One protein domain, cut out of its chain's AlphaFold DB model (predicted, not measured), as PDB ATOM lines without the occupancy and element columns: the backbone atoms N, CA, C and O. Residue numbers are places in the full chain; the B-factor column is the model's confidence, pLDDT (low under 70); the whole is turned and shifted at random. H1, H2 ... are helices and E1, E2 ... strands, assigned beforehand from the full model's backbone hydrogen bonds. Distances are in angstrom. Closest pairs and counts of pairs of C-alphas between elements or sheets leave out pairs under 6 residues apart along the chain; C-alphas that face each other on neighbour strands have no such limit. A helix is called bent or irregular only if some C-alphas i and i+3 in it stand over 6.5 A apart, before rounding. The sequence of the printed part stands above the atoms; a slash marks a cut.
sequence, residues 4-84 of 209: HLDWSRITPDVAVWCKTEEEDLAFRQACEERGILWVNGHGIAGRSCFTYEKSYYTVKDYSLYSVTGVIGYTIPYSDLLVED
ATOM      1  N   HIS A   4      31.711 -40.442 -11.257       80.88
ATOM      2  CA  HIS A   4      30.744 -41.114 -12.116       80.88
ATOM      3  C   HIS A   4      29.620 -41.700 -11.265       80.88
ATOM      4  O   HIS A   4      29.776 -41.907 -10.065       80.88
ATOM      5  N   LEU A   5      28.462 -41.932 -11.878       87.12
ATOM      6  CA  LEU A   5      27.321 -42.517 -11.179       87.12
ATOM      7  C   LEU A   5      27.501 -44.032 -11.008       87.12
ATOM      8  O   LEU A   5      27.906 -44.720 -11.948       87.12
ATOM      9  N   ASP A   6      27.160 -44.556  -9.833       87.00
ATOM     10  CA  ASP A   6      27.029 -45.985  -9.560       87.00
ATOM     11  C   ASP A   6      25.720 -46.513 -10.152       87.00
ATOM     12  O   ASP A   6      24.677 -46.573  -9.496       87.00
ATOM     13  N   TRP A   7      25.772 -46.920 -11.415       84.56
ATOM     14  CA  TRP A   7      24.603 -47.455 -12.117       84.56
ATOM     15  C   TRP A   7      24.090 -48.766 -11.530       84.56
ATOM     16  O   TRP A   7      22.936 -49.104 -11.762       84.56
ATOM     17  N   SER A   8      24.896 -49.490 -10.743       82.69
ATOM     18  CA  SER A   8      24.436 -50.726 -10.102       82.69
ATOM     19  C   SER A   8      23.372 -50.475  -9.031       82.69
ATOM     20  O   SER A   8      22.584 -51.366  -8.720       82.69
ATOM     21  N   ARG A   9      23.315 -49.248  -8.500       82.31
ATOM     22  CA  ARG A   9      22.330 -48.813  -7.500       82.31
ATOM     23  C   ARG A   9      21.069 -48.212  -8.114       82.31
ATOM     24  O   ARG A   9      20.152 -47.858  -7.380       82.31
ATOM     25  N   ILE A  10      21.031 -48.078  -9.438       79.88
ATOM     26  CA  ILE A  10      19.919 -47.487 -10.173       79.88
ATOM     27  C   ILE A  10      19.117 -48.624 -10.813       79.88
ATOM     28  O   ILE A  10      19.446 -49.114 -11.892       79.88
ATOM     29  N   THR A  11      18.064 -49.058 -10.123       75.19
ATOM     30  CA  THR A  11      17.143 -50.117 -10.559       75.19
ATOM     31  C   THR A  11      15.760 -49.534 -10.896       75.19
ATOM     32  O   THR A  11      15.469 -48.402 -10.513       75.19
ATOM     33  N   PRO A  12      14.881 -50.259 -11.620       69.00
ATOM     34  CA  PRO A  12      13.569 -49.736 -12.036       69.00
ATOM     35  C   PRO A  12      12.639 -49.289 -10.893       69.00
ATOM     36  O   PRO A  12      11.727 -48.496 -11.112       69.00
ATOM     37  N   ASP A  13      12.856 -49.804  -9.685       68.06
ATOM     38  CA  ASP A  13      12.116 -49.525  -8.449       68.06
ATOM     39  C   ASP A  13      12.727 -48.392  -7.600       68.06
ATOM     40  O   ASP A  13      12.188 -48.033  -6.546       68.06
ATOM     41  N   VAL A  14      13.833 -47.806  -8.062       74.44
ATOM     42  CA  VAL A  14      14.540 -46.715  -7.392       74.44
ATOM     43  C   VAL A  14      14.335 -45.414  -8.155       74.44
ATOM     44  O   VAL A  14      14.670 -45.309  -9.335       74.44
ATOM     45  N   ALA A  15      13.857 -44.382  -7.459       78.62
ATOM     46  CA  ALA A  15      13.914 -43.022  -7.979       78.62
ATOM     47  C   ALA A  15      15.190 -42.312  -7.536       78.62
ATOM     48  O   ALA A  15      15.620 -42.421  -6.388       78.62
ATOM     49  N   VAL A  16      15.769 -41.513  -8.426       82.81
ATOM     50  CA  VAL A  16      16.888 -40.637  -8.064       82.81
ATOM     51  C   VAL A  16      16.343 -39.290  -7.615       82.81
ATOM     52  O   VAL A  16      15.536 -38.673  -8.314       82.81
ATOM     53  N   TRP A  17      16.755 -38.855  -6.426       82.75
ATOM     54  CA  TRP A  17      16.397 -37.560  -5.863       82.75
ATOM     55  C   TRP A  17      17.531 -36.558  -6.070       82.75
ATOM     56  O   TRP A  17      18.624 -36.725  -5.525       82.75
ATOM     57  N   CYS A  18      17.246 -35.497  -6.820       81.38
ATOM     58  CA  CYS A  18      18.154 -34.375  -7.030       81.38
ATOM     59  C   CYS A  18      17.713 -33.206  -6.142       81.38
ATOM     60  O   CYS A  18      16.538 -32.821  -6.114       81.38
ATOM     61  N   LYS A  19      18.651 -32.648  -5.381       80.12
ATOM     62  CA  LYS A  19      18.409 -31.518  -4.481       80.12
ATOM     63  C   LYS A  19      18.464 -30.184  -5.221       80.12
ATOM     64  O   LYS A  19      17.789 -29.246  -4.793       80.12
ATOM     65  N   THR A  20      19.258 -30.095  -6.288       81.88
ATOM     66  CA  THR A  20      19.450 -28.872  -7.082       81.88
ATOM     67  C   THR A  20      19.175 -29.106  -8.567       81.88
ATOM     68  O   THR A  20      19.145 -30.248  -9.031       81.88
ATOM     69  N   GLU A  21      18.966 -28.021  -9.318       80.50
ATOM     70  CA  GLU A  21      18.793 -28.082 -10.776       80.50
ATOM     71  C   GLU A  21      20.068 -28.561 -11.485       80.50
ATOM     72  O   GLU A  21      19.988 -29.224 -12.516       80.50
ATOM     73  N   GLU A  22      21.250 -28.289 -10.924       83.25
ATOM     74  CA  GLU A  22      22.520 -28.768 -11.474       83.25
ATOM     75  C   GLU A  22      22.667 -30.288 -11.343       83.25
ATOM     76  O   GLU A  22      23.096 -30.939 -12.293       83.25
ATOM     77  N   GLU A  23      22.291 -30.867 -10.197       86.00
ATOM     78  CA  GLU A  23      22.273 -32.327 -10.010       86.00
ATOM     79  C   GLU A  23      21.284 -32.997 -10.970       86.00
ATOM     80  O   GLU A  23      21.579 -34.035 -11.557       86.00
ATOM     81  N   ASP A  24      20.118 -32.378 -11.150       82.88
ATOM     82  CA  ASP A  24      19.073 -32.817 -12.071       82.88
ATOM     83  C   ASP A  24      19.547 -32.780 -13.535       82.88
ATOM     84  O   ASP A  24      19.384 -33.755 -14.270       82.88
ATOM     85  N   LEU A  25      20.198 -31.693 -13.958       84.88
ATOM     86  CA  LEU A  25      20.776 -31.577 -15.298       84.88
ATOM     87  C   LEU A  25      21.903 -32.594 -15.523       84.88
ATOM     88  O   LEU A  25      21.924 -33.257 -16.561       84.88
ATOM     89  N   ALA A  26      22.808 -32.745 -14.553       86.81
ATOM     90  CA  ALA A  26      23.920 -33.689 -14.634       86.81
ATOM     91  C   ALA A  26      23.428 -35.142 -14.724       86.81
ATOM     92  O   ALA A  26      23.919 -35.915 -15.546       86.81
ATOM     93  N   PHE A  27      22.414 -35.508 -13.932       86.19
ATOM     94  CA  PHE A  27      21.803 -36.833 -14.000       86.19
ATOM     95  C   PHE A  27      21.136 -37.088 -15.358       86.19
ATOM     96  O   PHE A  27      21.308 -38.167 -15.930       86.19
ATOM     97  N   ARG A  28      20.426 -36.094 -15.912       82.56
ATOM     98  CA  ARG A  28      19.787 -36.196 -17.236       82.56
ATOM     99  C   ARG A  28      20.796 -36.426 -18.350       82.56
ATOM    100  O   ARG A  28      20.629 -37.371 -19.114       82.56
ATOM    101  N   GLN A  29      21.859 -35.626 -18.394       86.12
ATOM    102  CA  GLN A  29      22.934 -35.797 -19.374       86.12
ATOM    103  C   GLN A  29      23.549 -37.199 -19.279       86.12
ATOM    104  O   GLN A  29      23.667 -37.893 -20.285       86.12
ATOM    105  N   ALA A  30      23.837 -37.669 -18.063       86.00
ATOM    106  CA  ALA A  30      24.410 -38.994 -17.850       86.00
ATOM    107  C   ALA A  30      23.471 -40.148 -18.270       86.00
ATOM    108  O   ALA A  30      23.942 -41.217 -18.671       86.00
ATOM    109  N   CYS A  31      22.150 -39.953 -18.181       82.31
ATOM    110  CA  CYS A  31      21.154 -40.901 -18.683       82.31
ATOM    111  C   CYS A  31      21.065 -40.889 -20.216       82.31
ATOM    112  O   CYS A  31      21.028 -41.959 -20.825       82.31
ATOM    113  N   GLU A  32      21.066 -39.704 -20.832       84.31
ATOM    114  CA  GLU A  32      21.046 -39.526 -22.289       84.31
ATOM    115  C   GLU A  32      22.275 -40.159 -22.952       84.31
ATOM    116  O   GLU A  32      22.130 -40.918 -23.909       84.31
ATOM    117  N   GLU A  33      23.469 -39.944 -22.393       84.12
ATOM    118  CA  GLU A  33      24.723 -40.557 -22.860       84.12
ATOM    119  C   GLU A  33      24.678 -42.093 -22.860       84.12
ATOM    120  O   GLU A  33      25.306 -42.740 -23.699       84.12
ATOM    121  N   ARG A  34      23.924 -42.692 -21.931       81.56
ATOM    122  CA  ARG A  34      23.726 -44.148 -21.838       81.56
ATOM    123  C   ARG A  34      22.501 -44.655 -22.601       81.56
ATOM    124  O   ARG A  34      22.264 -45.862 -22.608       81.56
ATOM    125  N   GLY A  35      21.716 -43.771 -23.218       80.25
ATOM    126  CA  GLY A  35      20.466 -44.127 -23.891       80.25
ATOM    127  C   GLY A  35      19.383 -44.651 -22.942       80.25
ATOM    128  O   GLY A  35      18.527 -45.429 -23.366       80.25
ATOM    129  N   ILE A  36      19.421 -44.272 -21.660       77.56
ATOM    130  CA  ILE A  36      18.434 -44.719 -20.673       77.56
ATOM    131  C   ILE A  36      17.264 -43.734 -20.654       77.56
ATOM    132  O   ILE A  36      17.435 -42.544 -20.393       77.56
ATOM    133  N   LEU A  37      16.060 -44.247 -20.905       67.88
ATOM    134  CA  LEU A  37      14.821 -43.477 -20.832       67.88
ATOM    135  C   LEU A  37      14.393 -43.297 -19.371       67.88
ATOM    136  O   LEU A  37      14.126 -44.276 -18.679       67.88
ATOM    137  N   TRP A  38      14.275 -42.042 -18.936       70.00
ATOM    138  CA  TRP A  38      13.759 -41.670 -17.618       70.00
ATOM    139  C   TRP A  38      12.666 -40.616 -17.740       70.00
ATOM    140  O   TRP A  38      12.711 -39.747 -18.612       70.00
ATOM    141  N   VAL A  39      11.696 -40.664 -16.831       64.06
ATOM    142  CA  VAL A  39      10.639 -39.659 -16.731       64.06
ATOM    143  C   VAL A  39      10.937 -38.763 -15.536       64.06
ATOM    144  O   VAL A  39      11.069 -39.244 -14.413       64.06
ATOM    145  N   ASN A  40      11.024 -37.452 -15.768       64.19
ATOM    146  CA  ASN A  40      11.029 -36.476 -14.683       64.19
ATOM    147  C   ASN A  40       9.609 -36.386 -14.097       64.19
ATOM    148  O   ASN A  40       8.643 -36.117 -14.818       64.19
ATOM    149  N   GLY A  41       9.482 -36.643 -12.800       61.28
ATOM    150  CA  GLY A  41       8.292 -36.351 -12.020       61.28
ATOM    151  C   GLY A  41       8.557 -35.187 -11.072       61.28
ATOM    152  O   GLY A  41       9.547 -35.169 -10.340       61.28
ATOM    153  N   HIS A  42       7.637 -34.226 -11.058       54.53
ATOM    154  CA  HIS A  42       7.632 -33.151 -10.075       54.53
ATOM    155  C   HIS A  42       6.735 -33.539  -8.898       54.53
ATOM    156  O   HIS A  42       5.533 -33.759  -9.063       54.53
ATOM    157  N   GLY A  43       7.315 -33.606  -7.700       53.97
ATOM    158  CA  GLY A  43       6.535 -33.746  -6.472       53.97
ATOM    159  C   GLY A  43       5.779 -32.455  -6.130       53.97
ATOM    160  O   GLY A  43       6.180 -31.360  -6.524       53.97
ATOM    161  N   ILE A  44       4.728 -32.562  -5.305       50.94
ATOM    162  CA  ILE A  44       3.893 -31.429  -4.835       50.94
ATOM    163  C   ILE A  44       4.725 -30.332  -4.121       50.94
ATOM    164  O   ILE A  44       4.299 -29.186  -4.021       50.94
ATOM    165  N   ALA A  45       5.940 -30.656  -3.667       53.91
ATOM    166  CA  ALA A  45       6.853 -29.748  -2.969       53.91
ATOM    167  C   ALA A  45       7.897 -29.041  -3.869       53.91
ATOM    168  O   ALA A  45       8.872 -28.508  -3.339       53.91
ATOM    169  N   GLY A  46       7.746 -29.057  -5.200       51.44
ATOM    170  CA  GLY A  46       8.651 -28.338  -6.114       51.44
ATOM    171  C   GLY A  46      10.059 -28.940  -6.219       51.44
ATOM    172  O   GLY A  46      11.030 -28.211  -6.376       51.44
ATOM    173  N   ARG A  47      10.182 -30.267  -6.088       54.00
ATOM    174  CA  ARG A  47      11.450 -31.016  -6.196       54.00
ATOM    175  C   ARG A  47      11.372 -32.025  -7.344       54.00
ATOM    176  O   ARG A  47      10.290 -32.568  -7.585       54.00
ATOM    177  N   SER A  48      12.500 -32.262  -8.015       53.88
ATOM    178  CA  SER A  48      12.619 -33.186  -9.152       53.88
ATOM    179  C   SER A  48      13.039 -34.587  -8.704       53.88
ATOM    180  O   SER A  48      13.916 -34.755  -7.851       53.88
ATOM    181  N   CYS A  49      12.403 -35.595  -9.291       57.97
ATOM    182  CA  CYS A  49      12.655 -37.011  -9.039       57.97
ATOM    183  C   CYS A  49      12.405 -37.809 -10.326       57.97
ATOM    184  O   CYS A  49      11.544 -37.444 -11.124       57.97
ATOM    185  N   PHE A  50      13.161 -38.884 -10.548       55.88
ATOM    186  CA  PHE A  50      13.107 -39.645 -11.801       55.88
ATOM    187  C   PHE A  50      12.498 -41.034 -11.610       55.88
ATOM    188  O   PHE A  50      12.939 -41.768 -10.734       55.88
ATOM    189  N   THR A  51      11.505 -41.398 -12.425       59.62
ATOM    190  CA  THR A  51      10.815 -42.705 -12.379       59.62
ATOM    191  C   THR A  51      10.594 -43.277 -13.784       59.62
ATOM    192  O   THR A  51      10.751 -42.577 -14.785       59.62
ATOM    193  N   TYR A  52      10.218 -44.558 -13.869       47.66
ATOM    194  CA  TYR A  52       9.936 -45.242 -15.140       47.66
ATOM    195  C   TYR A  52       8.531 -44.935 -15.710       47.66
ATOM    196  O   TYR A  52       8.311 -45.054 -16.912       47.66
ATOM    197  N   GLU A  53       7.586 -44.461 -14.885       51.41
ATOM    198  CA  GLU A  53       6.204 -44.154 -15.299       51.41
ATOM    199  C   GLU A  53       5.727 -42.768 -14.817       51.41
ATOM    200  O   GLU A  53       6.110 -42.305 -13.738       51.41
ATOM    201  N   LYS A  54       4.861 -42.109 -15.610       46.53
ATOM    202  CA  LYS A  54       4.192 -40.844 -15.247       46.53
ATOM    203  C   LYS A  54       3.114 -41.102 -14.193       46.53
ATOM    204  O   LYS A  54       1.989 -41.453 -14.536       46.53
ATOM    205  N   SER A  55       3.438 -40.841 -12.934       53.22
ATOM    206  CA  SER A  55       2.489 -40.876 -11.819       53.22
ATOM    207  C   SER A  55       2.648 -39.624 -10.958       53.22
ATOM    208  O   SER A  55       3.744 -39.082 -10.854       53.22
ATOM    209  N   TYR A  56       1.569 -39.142 -10.339       58.44
ATOM    210  CA  TYR A  56       1.665 -38.127  -9.286       58.44
ATOM    211  C   TYR A  56       2.068 -38.822  -7.979       58.44
ATOM    212  O   TYR A  56       1.393 -39.759  -7.554       58.44
ATOM    213  N   TYR A  57       3.152 -38.381  -7.341       62.72
ATOM    214  CA  TYR A  57       3.663 -38.992  -6.111       62.72
ATOM    215  C   TYR A  57       4.204 -37.950  -5.127       62.72
ATOM    216  O   TYR A  57       4.507 -36.808  -5.480       62.72
ATOM    217  N   THR A  58       4.305 -38.348  -3.860       65.00
ATOM    218  CA  THR A  58       4.923 -37.557  -2.788       65.00
ATOM    219  C   THR A  58       6.191 -38.251  -2.309       65.00
ATOM    220  O   THR A  58       6.189 -39.462  -2.108       65.00
ATOM    221  N   VAL A  59       7.265 -37.489  -2.092       64.44
ATOM    222  CA  VAL A  59       8.510 -37.995  -1.495       64.44
ATOM    223  C   VAL A  59       8.539 -37.625  -0.015       64.44
ATOM    224  O   VAL A  59       8.442 -36.443   0.324       64.44
ATOM    225  N   LYS A  60       8.685 -38.614   0.868       67.12
ATOM    226  CA  LYS A  60       8.860 -38.400   2.313       67.12
ATOM    227  C   LYS A  60       9.796 -39.463   2.887       67.12
ATOM    228  O   LYS A  60       9.628 -40.636   2.579       67.12
ATOM    229  N   ASP A  61      10.765 -39.058   3.709       71.69
ATOM    230  CA  ASP A  61      11.694 -39.964   4.411       71.69
ATOM    231  C   ASP A  61      12.323 -41.028   3.485       71.69
ATOM    232  O   ASP A  61      12.272 -42.227   3.752       71.69
ATOM    233  N   TYR A  62      12.863 -40.584   2.343       68.81
ATOM    234  CA  TYR A  62      13.450 -41.427   1.288       68.81
ATOM    235  C   TYR A  62      12.511 -42.464   0.644       68.81
ATOM    236  O   TYR A  62      12.965 -43.386  -0.032       68.81
ATOM    237  N   SER A  63      11.200 -42.321   0.830       72.38
ATOM    238  CA  SER A  63      10.181 -43.215   0.278       72.38
ATOM    239  C   SER A  63       9.270 -42.472  -0.702       72.38
ATOM    240  O   SER A  63       8.908 -41.309  -0.486       72.38
ATOM    241  N   LEU A  64       8.890 -43.158  -1.782       71.44
ATOM    242  CA  LEU A  64       7.935 -42.693  -2.787       71.44
ATOM    243  C   LEU A  64       6.533 -43.168  -2.422       71.44
ATOM    244  O   LEU A  64       6.289 -44.370  -2.318       71.44
ATOM    245  N   TYR A  65       5.598 -42.234  -2.286       69.56
ATOM    246  CA  TYR A  65       4.201 -42.522  -1.981       69.56
ATOM    247  C   TYR A  65       3.306 -42.182  -3.168       69.56
ATOM    248  O   TYR A  65       3.308 -41.053  -3.660       69.56
ATOM    249  N   SER A  66       2.492 -43.149  -3.572       71.50
ATOM    250  CA  SER A  66       1.314 -42.945  -4.414       71.50
ATOM    251  C   SER A  66       0.057 -42.804  -3.549       71.50
ATOM    252  O   SER A  66       0.095 -42.999  -2.332       71.50
ATOM    253  N   VAL A  67      -1.091 -42.547  -4.185       68.06
ATOM    254  CA  VAL A  67      -2.404 -42.567  -3.513       68.06
ATOM    255  C   VAL A  67      -2.751 -43.929  -2.893       68.06
ATOM    256  O   VAL A  67      -3.567 -43.981  -1.978       68.06
ATOM    257  N   THR A  68      -2.127 -45.022  -3.350       68.56
ATOM    258  CA  THR A  68      -2.358 -46.388  -2.849       68.56
ATOM    259  C   THR A  68      -1.305 -46.864  -1.843       68.56
ATOM    260  O   THR A  68      -1.415 -47.985  -1.354       68.56
ATOM    261  N   GLY A  69      -0.297 -46.047  -1.513       71.56
ATOM    262  CA  GLY A  69       0.760 -46.392  -0.552       71.56
ATOM    263  C   GLY A  69       2.177 -46.244  -1.109       71.56
ATOM    264  O   GLY A  69       2.392 -45.565  -2.115       71.56
ATOM    265  N   VAL A  70       3.152 -46.859  -0.430       73.06
ATOM    266  CA  VAL A  70       4.570 -46.827  -0.829       73.06
ATOM    267  C   VAL A  70       4.757 -47.610  -2.124       73.06
ATOM    268  O   VAL A  70       4.347 -48.762  -2.215       73.06
ATOM    269  N   ILE A  71       5.383 -46.976  -3.109       73.25
ATOM    270  CA  ILE A  71       5.629 -47.551  -4.440       73.25
ATOM    271  C   ILE A  71       7.115 -47.701  -4.764       73.25
ATOM    272  O   ILE A  71       7.450 -48.268  -5.795       73.25
ATOM    273  N   GLY A  72       8.007 -47.216  -3.897       73.75
ATOM    274  CA  GLY A  72       9.446 -47.372  -4.071       73.75
ATOM    275  C   GLY A  72      10.258 -46.510  -3.114       73.75
ATOM    276  O   GLY A  72       9.712 -45.856  -2.218       73.75
ATOM    277  N   TYR A  73      11.566 -46.491  -3.340       78.38
ATOM    278  CA  TYR A  73      12.531 -45.740  -2.539       78.38
ATOM    279  C   TYR A  73      13.272 -44.719  -3.394       78.38
ATOM    280  O   TYR A  73      13.405 -44.878  -4.607       78.38
ATOM    281  N   THR A  74      13.763 -43.663  -2.752       81.19
ATOM    282  CA  THR A  74      14.603 -42.658  -3.403       81.19
ATOM    283  C   THR A  74      16.051 -42.782  -2.961       81.19
ATOM    284  O   THR A  74      16.308 -42.860  -1.760       81.19
ATOM    285  N   ILE A  75      16.994 -42.684  -3.895       85.88
ATOM    286  CA  ILE A  75      18.420 -42.517  -3.595       85.88
ATOM    287  C   ILE A  75      18.831 -41.078  -3.938       85.88
ATOM    288  O   ILE A  75      18.546 -40.622  -5.048       85.88
ATOM    289  N   PRO A  76      19.485 -40.339  -3.022       87.75
ATOM    290  CA  PRO A  76      20.047 -39.029  -3.338       87.75
ATOM    291  C   PRO A  76      21.082 -39.117  -4.462       87.75
ATOM    292  O   PRO A  76      21.931 -40.007  -4.454       87.75
ATOM    293  N   TYR A  77      21.073 -38.161  -5.391       86.06
ATOM    294  CA  TYR A  77      22.068 -38.075  -6.464       86.06
ATOM    295  C   TYR A  77      23.507 -38.096  -5.923       86.06
ATOM    296  O   TYR A  77      24.360 -38.807  -6.450       86.06
ATOM    297  N   SER A  78      23.762 -37.389  -4.817       85.94
ATOM    298  CA  SER A  78      25.060 -37.375  -4.133       85.94
ATOM    299  C   SER A  78      25.563 -38.765  -3.753       85.94
ATOM    300  O   SER A  78      26.762 -39.025  -3.823       85.94
ATOM    301  N   ASP A  79      24.651 -39.659  -3.373       87.50
ATOM    302  CA  ASP A  79      24.974 -40.999  -2.889       87.50
ATOM    303  C   ASP A  79      25.274 -41.957  -4.043       87.50
ATOM    304  O   ASP A  79      25.818 -43.034  -3.812       87.50
ATOM    305  N   LEU A  80      24.922 -41.579  -5.275       86.69
ATOM    306  CA  LEU A  80      25.275 -42.309  -6.488       86.69
ATOM    307  C   LEU A  80      26.669 -41.938  -6.995       86.69
ATOM    308  O   LEU A  80      27.191 -42.640  -7.850       86.69
ATOM    309  N   LEU A  81      27.284 -40.857  -6.513       87.31
ATOM    310  CA  LEU A  81      28.592 -40.432  -7.002       87.31
ATOM    311  C   LEU A  81      29.700 -41.328  -6.444       87.31
ATOM    312  O   LEU A  81      30.021 -41.292  -5.257       87.31
ATOM    313  N   VAL A  82      30.339 -42.081  -7.331       81.88
ATOM    314  CA  VAL A  82      31.563 -42.826  -7.054       81.88
ATOM    315  C   VAL A  82      32.749 -41.949  -7.414       81.88
ATOM    316  O   VAL A  82      32.857 -41.431  -8.527       81.88
ATOM    317  N   GLU A  83      33.650 -41.775  -6.452       76.12
ATOM    318  CA  GLU A  83      34.961 -41.200  -6.721       76.12
ATOM    319  C   GLU A  83      35.869 -42.270  -7.316       76.12
ATOM    320  O   GLU A  83      36.146 -43.293  -6.680       76.12
ATOM    321  N   ASP A  84      36.372 -42.006  -8.520       70.19
ATOM    322  CA  ASP A  84      37.475 -42.771  -9.081       70.19
ATOM    323  C   ASP A  84      38.710 -42.554  -8.202       70.19
ATOM    324  O   ASP A  84      39.383 -41.519  -8.261       70.19
TER     325      ASP A  84
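What this domain is: This is residues 4 to 84 of the 209 residues of an uncharacterized protein of uncultured Eubacteriales bacterium (UniProt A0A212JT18). One curled sheet of six strands folds back on itself into two leaves, E2 E3 E1 facing E5 E4, with the long, bent E6 as the hinge. Helix H1 packs over E3, and beyond E6 short H2 leads to E7, which extends the long axis. The printed part has 81 residues, with two named helices and seven named strands in the order E1 H1 E2 E3 E4 E5 E6 H2 E7; the mixed sheet runs E2 E3 E1 E6 E5 E4. The class is mixed, compact, with a radius of gyration of the C-alphas of 12.1 A and spans of 39 by 22 by 20 A.

How they stand to each other: Start at residues 4 to 5, paired antiparallel with residues 81 to 82 of E7, residues 81 to 83. Next, E1, residues 14 to 17, is parallel to E6, residues 69 to 76, with N 15 and O 73 2.9 A apart, and antiparallel to E3, residues 48 to 51, with N 50 and O 16 3.3 A apart. H1, residues 21 to 33, is on the sheet, over E3 and only just not over E1, where 2 of its C-alphas fall; its closest C-alpha pair with E3 is Asp 24 and Ser 48, 7.1 A. E1, H1 and E2, residues 39 to 42, make a split strand-helix-strand unit, E3 between its strands, with a right-handed crossover. In the hairpin E2 and E3, N 41 and O 49 are 2.8 A apart. E4, residues 58 to 60, E5, residues 63 to 66, and E6 form a meander, each strand the antiparallel neighbour of the one before: N 65 and O 58 are 2.8 A apart, N 71 and O 64 2.9 A. H2, residues 77 to 80, only grazes the sheet. Every O i to N i+4 pair in H1 is within hydrogen-bond range; H2 is too short for one.

Where its parts are: Find C-alpha 14 at (14.540, -46.715, -7.392), where E1 begins. H1 spans 18.4 A; E6 spans 20.8 A and bends by 50 degrees at residue 72. E7 ends at C-alpha 83, (34.961, -41.200, -6.721).

The domain as a whole: The C-alphas of Thr 68 and Asp 84, 40.5 A, are the farthest apart. The printed part has no cut, and no link is long. Its mean pLDDT is 73.2; look for values under 70 at residues 39 to 60, among others.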